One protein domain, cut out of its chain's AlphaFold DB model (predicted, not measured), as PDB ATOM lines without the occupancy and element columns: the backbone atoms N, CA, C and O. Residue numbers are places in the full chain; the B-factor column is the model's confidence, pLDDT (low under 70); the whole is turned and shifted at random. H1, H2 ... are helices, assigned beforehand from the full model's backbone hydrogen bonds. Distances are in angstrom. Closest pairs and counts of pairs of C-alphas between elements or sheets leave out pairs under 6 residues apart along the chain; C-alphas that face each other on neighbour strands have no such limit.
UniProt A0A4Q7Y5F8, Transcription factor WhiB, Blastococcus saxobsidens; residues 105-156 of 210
ATOM      1  N   GLN A 105     274.085 157.943 146.789       82.88
ATOM      2  CA  GLN A 105     273.812 157.922 145.354       82.88
ATOM      3  C   GLN A 105     272.310 157.783 145.071       82.88
ATOM      4  O   GLN A 105     271.582 157.106 145.808       82.88
ATOM      5  N   HIS A 106     271.836 158.422 143.999       86.12
ATOM      6  CA  HIS A 106     270.470 158.218 143.511       86.12
ATOM      7  C   HIS A 106     270.247 156.738 143.161       86.12
ATOM      8  O   HIS A 106     271.190 156.009 142.879       86.12
ATOM      9  N   GLY A 107     269.003 156.265 143.275       88.25
ATOM     10  CA  GLY A 107     268.709 154.837 143.101       88.25
ATOM     11  C   GLY A 107     269.071 153.956 144.304       88.25
ATOM     12  O   GLY A 107     268.965 152.735 144.221       88.25
ATOM     13  N   THR A 108     269.427 154.546 145.451       89.81
ATOM     14  CA  THR A 108     269.630 153.818 146.716       89.81
ATOM     15  C   THR A 108     268.548 154.150 147.747       89.81
ATOM     16  O   THR A 108     267.996 155.256 147.777       89.81
ATOM     17  N   TYR A 109     268.259 153.210 148.656       89.50
ATOM     18  CA  TYR A 109     267.334 153.468 149.770       89.50
ATOM     19  C   TYR A 109     267.836 154.590 150.693       89.50
ATOM     20  O   TYR A 109     267.044 155.403 151.165       89.50
ATOM     21  N   ALA A 110     269.152 154.681 150.908       88.44
ATOM     22  CA  ALA A 110     269.760 155.733 151.722       88.44
ATOM     23  C   ALA A 110     269.481 157.136 151.154       88.44
ATOM     24  O   ALA A 110     269.219 158.081 151.903       88.44
ATOM     25  N   ARG A 111     269.455 157.278 149.822       89.38
ATOM     26  CA  ARG A 111     269.153 158.554 149.168       89.38
ATOM     27  C   ARG A 111     267.666 158.892 149.145       89.38
ATOM     28  O   ARG A 111     267.329 160.072 149.208       89.38
ATOM     29  N   TYR A 112     266.770 157.901 149.140       89.69
ATOM     30  CA  TYR A 112     265.315 158.118 149.084       89.69
ATOM     31  C   TYR A 112     264.781 159.116 150.127       89.69
ATOM     32  O   TYR A 112     263.850 159.872 149.844       89.69
ATOM     33  N   VAL A 113     265.354 159.134 151.333       84.81
ATOM     34  CA  VAL A 113     264.893 160.024 152.410       84.81
ATOM     35  C   VAL A 113     265.186 161.492 152.092       84.81
ATOM     36  O   VAL A 113     264.344 162.350 152.356       84.81
ATOM     37  N   SER A 114     266.353 161.773 151.506       82.25
ATOM     38  CA  SER A 114     266.865 163.133 151.287       82.25
ATOM     39  C   SER A 114     266.666 163.661 149.867       82.25
ATOM     40  O   SER A 114     266.718 164.869 149.664       82.25
ATOM     41  N   CYS A 115     266.430 162.791 148.885       86.88
ATOM     42  CA  CYS A 115     266.076 163.203 147.533       86.88
ATOM     43  C   CYS A 115     264.627 163.712 147.516       86.88
ATOM     44  O   CYS A 115     263.693 162.954 147.804       86.88
ATOM     45  N   LYS A 116     264.460 165.003 147.213       83.06
ATOM     46  CA  LYS A 116     263.172 165.676 147.034       83.06
ATOM     47  C   LYS A 116     263.241 166.528 145.774       83.06
ATOM     48  O   LYS A 116     264.106 167.390 145.681       83.06
ATOM     49  N   GLU A 117     262.377 166.211 144.822       80.94
ATOM     50  CA  GLU A 117     262.042 167.050 143.673       80.94
ATOM     51  C   GLU A 117     261.135 168.200 144.153       80.94
ATOM     52  O   GLU A 117     260.700 168.213 145.312       80.94
ATOM     53  N   ASP A 118     260.830 169.157 143.276       76.50
ATOM     54  CA  ASP A 118     260.046 170.357 143.621       76.50
ATOM     55  C   ASP A 118     258.646 170.030 144.161       76.50
ATOM     56  O   ASP A 118     258.095 170.735 145.004       76.50
ATOM     57  N   ASP A 119     258.084 168.901 143.729       82.75
ATOM     58  CA  ASP A 119     256.792 168.378 144.175       82.75
ATOM     59  C   ASP A 119     256.839 167.664 145.549       82.75
ATOM     60  O   ASP A 119     255.843 167.088 146.001       82.75
ATOM     61  N   GLY A 120     258.004 167.648 146.206       84.31
ATOM     62  CA  GLY A 120     258.241 166.986 147.489       84.31
ATOM     63  C   GLY A 120     258.368 165.456 147.417       84.31
ATOM     64  O   GLY A 120     258.562 164.795 148.449       84.31
ATOM     65  N   ARG A 121     258.286 164.844 146.232       87.25
ATOM     66  CA  ARG A 121     258.516 163.408 146.027       87.25
ATOM     67  C   ARG A 121     260.002 163.145 145.790       87.25
ATOM     68  O   ARG A 121     260.746 163.993 145.330       87.25
ATOM     69  N   ALA A 122     260.462 161.948 146.153       90.06
ATOM     70  CA  ALA A 122     261.798 161.497 145.745       90.06
ATOM     71  C   ALA A 122     261.773 161.092 144.272       90.06
ATOM     72  O   ALA A 122     260.732 160.595 143.850       90.06
ATOM     73  N   CYS A 123     262.884 161.206 143.541       91.06
ATOM     74  CA  CYS A 123     262.950 160.839 142.122       91.06
ATOM     75  C   CYS A 123     262.565 159.371 141.848       91.06
ATOM     76  O   CYS A 123     262.507 158.536 142.761       91.06
ATOM     77  N   ALA A 124     262.304 159.041 140.579       90.75
ATOM     78  CA  ALA A 124     261.856 157.710 140.159       90.75
ATOM     79  C   ALA A 124     262.768 156.575 140.661       90.75
ATOM     80  O   ALA A 124     262.268 155.635 141.283       90.75
ATOM     81  N   ASP A 125     264.082 156.711 140.491       91.31
ATOM     82  CA  ASP A 125     265.057 155.688 140.889       91.31
ATOM     83  C   ASP A 125     265.075 155.484 142.404       91.31
ATOM     84  O   ASP A 125     265.052 154.361 142.901       91.31
ATOM     85  N   CYS A 126     265.036 156.575 143.169       93.62
ATOM     86  CA  CYS A 126     264.962 156.519 144.626       93.62
ATOM     87  C   CYS A 126     263.654 155.870 145.115       93.62
ATOM     88  O   CYS A 126     263.652 155.137 146.109       93.62
ATOM     89  N   ARG A 127     262.524 156.118 144.438       93.62
ATOM     90  CA  ARG A 127     261.243 155.460 144.753       93.62
ATOM     91  C   ARG A 127     261.315 153.962 144.479       93.62
ATOM     92  O   ARG A 127     260.844 153.186 145.309       93.62
ATOM     93  N   GLU A 128     261.913 153.562 143.363       93.38
ATOM     94  CA  GLU A 128     262.116 152.158 143.009       93.38
ATOM     95  C   GLU A 128     263.048 151.450 144.000       93.38
ATOM     96  O   GLU A 128     262.701 150.395 144.534       93.38
ATOM     97  N   ALA A 129     264.161 152.083 144.371       92.81
ATOM     98  CA  ALA A 129     265.075 151.579 145.392       92.81
ATOM     99  C   ALA A 129     264.367 151.302 146.727       92.81
ATOM    100  O   ALA A 129     264.607 150.283 147.376       92.81
ATOM    101  N   LYS A 130     263.430 152.175 147.122       95.44
ATOM    102  CA  LYS A 130     262.580 151.935 148.291       95.44
ATOM    103  C   LYS A 130     261.644 150.744 148.118       95.44
ATOM    104  O   LYS A 130     261.459 150.006 149.088       95.44
ATOM    105  N   ARG A 131     261.032 150.553 146.946       94.75
ATOM    106  CA  ARG A 131     260.170 149.383 146.700       94.75
ATOM    107  C   ARG A 131     260.967 148.092 146.866       94.75
ATOM    108  O   ARG A 131     260.526 147.224 147.615       94.75
ATOM    109  N   ARG A 132     262.159 148.024 146.265       93.69
ATOM    110  CA  ARG A 132     263.087 146.885 146.382       93.69
ATOM    111  C   ARG A 132     263.484 146.624 147.830       93.69
ATOM    112  O   ARG A 132     263.257 145.535 148.337       93.69
ATOM    113  N   TYR A 133     263.934 147.659 148.541       92.50
ATOM    114  CA  TYR A 133     264.288 147.550 149.959       92.50
ATOM    115  C   TYR A 133     263.142 146.996 150.824       92.50
ATOM    116  O   TYR A 133     263.358 146.151 151.694       92.50
ATOM    117  N   ILE A 134     261.906 147.457 150.597       90.50
ATOM    118  CA  ILE A 134     260.734 146.955 151.328       90.50
ATOM    119  C   ILE A 134     260.461 145.488 150.984       90.50
ATOM    120  O   ILE A 134     260.189 144.714 151.903       90.50
ATOM    121  N   ALA A 135     260.532 145.112 149.705       86.00
ATOM    122  CA  ALA A 135     260.318 143.738 149.256       86.00
ATOM    123  C   ALA A 135     261.341 142.779 149.882       86.00
ATOM    124  O   ALA A 135     260.944 141.793 150.503       86.00
ATOM    125  N   ASP A 136     262.629 143.127 149.836       88.19
ATOM    126  CA  ASP A 136     263.714 142.331 150.417       88.19
ATOM    127  C   ASP A 136     263.554 142.162 151.927       88.19
ATOM    128  O   ASP A 136     263.768 141.080 152.475       88.19
ATOM    129  N   ARG A 137     263.154 143.231 152.626       89.62
ATOM    130  CA  ARG A 137     262.902 143.170 154.068       89.62
ATOM    131  C   ARG A 137     261.755 142.210 154.390       89.62
ATOM    132  O   ARG A 137     261.884 141.412 155.314       89.62
ATOM    133  N   VAL A 138     260.657 142.268 153.632       82.00
ATOM    134  CA  VAL A 138     259.507 141.366 153.809       82.00
ATOM    135  C   VAL A 138     259.889 139.916 153.501       82.00
ATOM    136  O   VAL A 138     259.513 139.029 154.266       82.00
ATOM    137  N   ALA A 139     260.662 139.673 152.440       80.44
ATOM    138  CA  ALA A 139     261.163 138.344 152.098       80.44
ATOM    139  C   ALA A 139     262.029 137.769 153.230       80.44
ATOM    140  O   ALA A 139     261.714 136.709 153.763       80.44
ATOM    141  N   LYS A 140     263.024 138.531 153.710       80.81
ATOM    142  CA  LYS A 140     263.893 138.127 154.830       80.81
ATOM    143  C   LYS A 140     263.116 137.847 156.120       80.81
ATOM    144  O   LYS A 140     263.448 136.906 156.843       80.81
ATOM    145  N   GLU A 141     262.097 138.652 156.432       77.62
ATOM    146  CA  GLU A 141     261.201 138.418 157.575       77.62
ATOM    147  C   GLU A 141     260.386 137.125 157.406       77.62
ATOM    148  O   GLU A 141     260.238 136.365 158.368       77.62
ATOM    149  N   GLY A 142     259.902 136.852 156.191       75.19
ATOM    150  CA  GLY A 142     259.238 135.600 155.825       75.19
ATOM    151  C   GLY A 142     260.154 134.388 155.992       75.19
ATOM    152  O   GLY A 142     259.796 133.450 156.704       75.19
ATOM    153  N   ASP A 143     261.366 134.444 155.444       78.50
ATOM    154  CA  ASP A 143     262.370 133.379 155.546       78.50
ATOM    155  C   ASP A 143     262.784 133.124 156.999       78.50
ATOM    156  O   ASP A 143     262.984 131.985 157.423       78.50
ATOM    157  N   ALA A 144     262.914 134.183 157.802       75.88
ATOM    158  CA  ALA A 144     263.178 134.063 159.233       75.88
ATOM    159  C   ALA A 144     261.999 133.431 159.993       75.88
ATOM    160  O   ALA A 144     262.219 132.709 160.967       75.88
ATOM    161  N   ALA A 145     260.754 133.682 159.577       72.31
ATOM    162  CA  ALA A 145     259.584 133.019 160.146       72.31
ATOM    163  C   ALA A 145     259.579 131.522 159.803       72.31
ATOM    164  O   ALA A 145     259.454 130.709 160.722       72.31
ATOM    165  N   ILE A 146     259.817 131.170 158.534       72.69
ATOM    166  CA  ILE A 146     259.928 129.779 158.065       72.69
ATOM    167  C   ILE A 146     261.005 129.032 158.858       72.69
ATOM    168  O   ILE A 146     260.720 127.982 159.428       72.69
ATOM    169  N   ARG A 147     262.210 129.609 158.994       78.81
ATOM    170  CA  ARG A 147     263.319 129.025 159.777       78.81
ATOM    171  C   ARG A 147     262.977 128.768 161.246       78.81
ATOM    172  O   ARG A 147     263.546 127.879 161.862       78.81
ATOM    173  N   ARG A 148     262.042 129.528 161.820       82.06
ATOM    174  CA  ARG A 148     261.547 129.346 163.198       82.06
ATOM    175  C   ARG A 148     260.344 128.396 163.269       82.06
ATOM    176  O   ARG A 148     259.594 128.466 164.241       82.06
ATOM    177  N   GLY A 149     260.088 127.605 162.223       77.88
ATOM    178  CA  GLY A 149     258.931 126.710 162.127       77.88
ATOM    179  C   GLY A 149     257.585 127.439 162.044       77.88
ATOM    180  O   GLY A 149     256.532 126.826 162.206       77.88
ATOM    181  N   ARG A 150     257.577 128.760 161.815       70.81
ATOM    182  CA  ARG A 150     256.345 129.544 161.682       70.81
ATOM    183  C   ARG A 150     255.964 129.633 160.214       70.81
ATOM    184  O   ARG A 150     256.681 130.232 159.419       70.81
ATOM    185  N   ARG A 151     254.783 129.122 159.861       64.00
ATOM    186  CA  ARG A 151     254.211 129.341 158.528       64.00
ATOM    187  C   ARG A 151     253.988 130.850 158.325       64.00
ATOM    188  O   ARG A 151     253.280 131.453 159.142       64.00
ATOM    189  N   PRO A 152     254.561 131.482 157.285       58.94
ATOM    190  CA  PRO A 152     254.345 132.896 157.011       58.94
ATOM    191  C   PRO A 152     252.887 133.095 156.595       58.94
ATOM    192  O   PRO A 152     252.492 132.886 155.451       58.94
ATOM    193  N   GLN A 153     252.043 133.450 157.559       59.59
ATOM    194  CA  GLN A 153     250.668 133.832 157.279       59.59
ATOM    195  C   GLN A 153     250.690 135.216 156.629       59.59
ATOM    196  O   GLN A 153     251.291 136.141 157.183       59.59
ATOM    197  N   ARG A 154     249.999 135.390 155.491       57.06
ATOM    198  CA  ARG A 154     249.636 136.721 154.982       57.06
ATOM    199  C   ARG A 154     248.717 137.371 156.012       57.06
ATOM    200  O   ARG A 154     247.499 137.242 155.950       57.06
ATOM    201  N   ARG A 155     249.297 138.012 157.025       59.94
ATOM    202  CA  ARG A 155     248.515 138.726 158.028       59.94
ATOM    203  C   ARG A 155     247.911 139.932 157.335       59.94
ATOM    204  O   ARG A 155     248.643 140.807 156.873       59.94
ATOM    205  N   ARG A 156     246.580 139.959 157.261       78.00
ATOM    206  CA  ARG A 156     245.834 141.149 156.858       78.00
ATOM    207  C   ARG A 156     246.406 142.352 157.621       78.00
ATOM    208  O   ARG A 156     246.579 142.242 158.842       78.00
TER     209      ARG A 156
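What this domain is: This is residues 105 to 156 of the 210 residues of the protein "Transcription factor WhiB" of Blastococcus saxobsidens (UniProt A0A4Q7Y5F8). One long straight helix, H2, makes the length of the model, with a small head at its first end, where the short helix H1 packs on it and the link between the two, residues 113 to 123, loops out past that end. At the far end of H2, residues 148 to 156 turn and lead off to one side as a tail without a named element. The printed part has 52 residues with two named helices, H1 then H2, and no named strand; the class is all helix. It is only just extended, close to loose, with a radius of gyration of the C-alphas of 14.9 A, and its outline is flat, spanning 47 by 24 by 13 A.

Where its parts are: H2, residues 124 to 147, is the longest helix and measures 34.8 A from first to last C-alpha. It begins at C-alpha 124 at (261.856, 157.710, 140.159) and ends at C-alpha 147 at (263.319, 129.025, 159.777). H1, residues 109 to 112, is 5.1 A long and begins at C-alpha 109 at (267.334, 153.468, 149.770).

How they stand to each other: H2 touches H1 with residues 126 to 133 alone, and 9 pairs of C-alphas are within 8 A. The closest C-alphas of the two are those of Tyr 112 and Cys 126, 4.7 A apart. Residues 135 to 140, which belong to H2, stand free. In H2 every O i to N i+4 pair is within hydrogen-bond range, while H1 is too short for such a pair; its one O i to N i+3 pair is within range.

The domain as a whole: The two C-alphas farthest apart are those of Asp 118 and Gly 149, 47.4 A. The link from H1 to H2, with 11 residues, is long. The printed part has no cut. The mean pLDDT of the printed part is 82.7, and residues 151 to 155 are under 70.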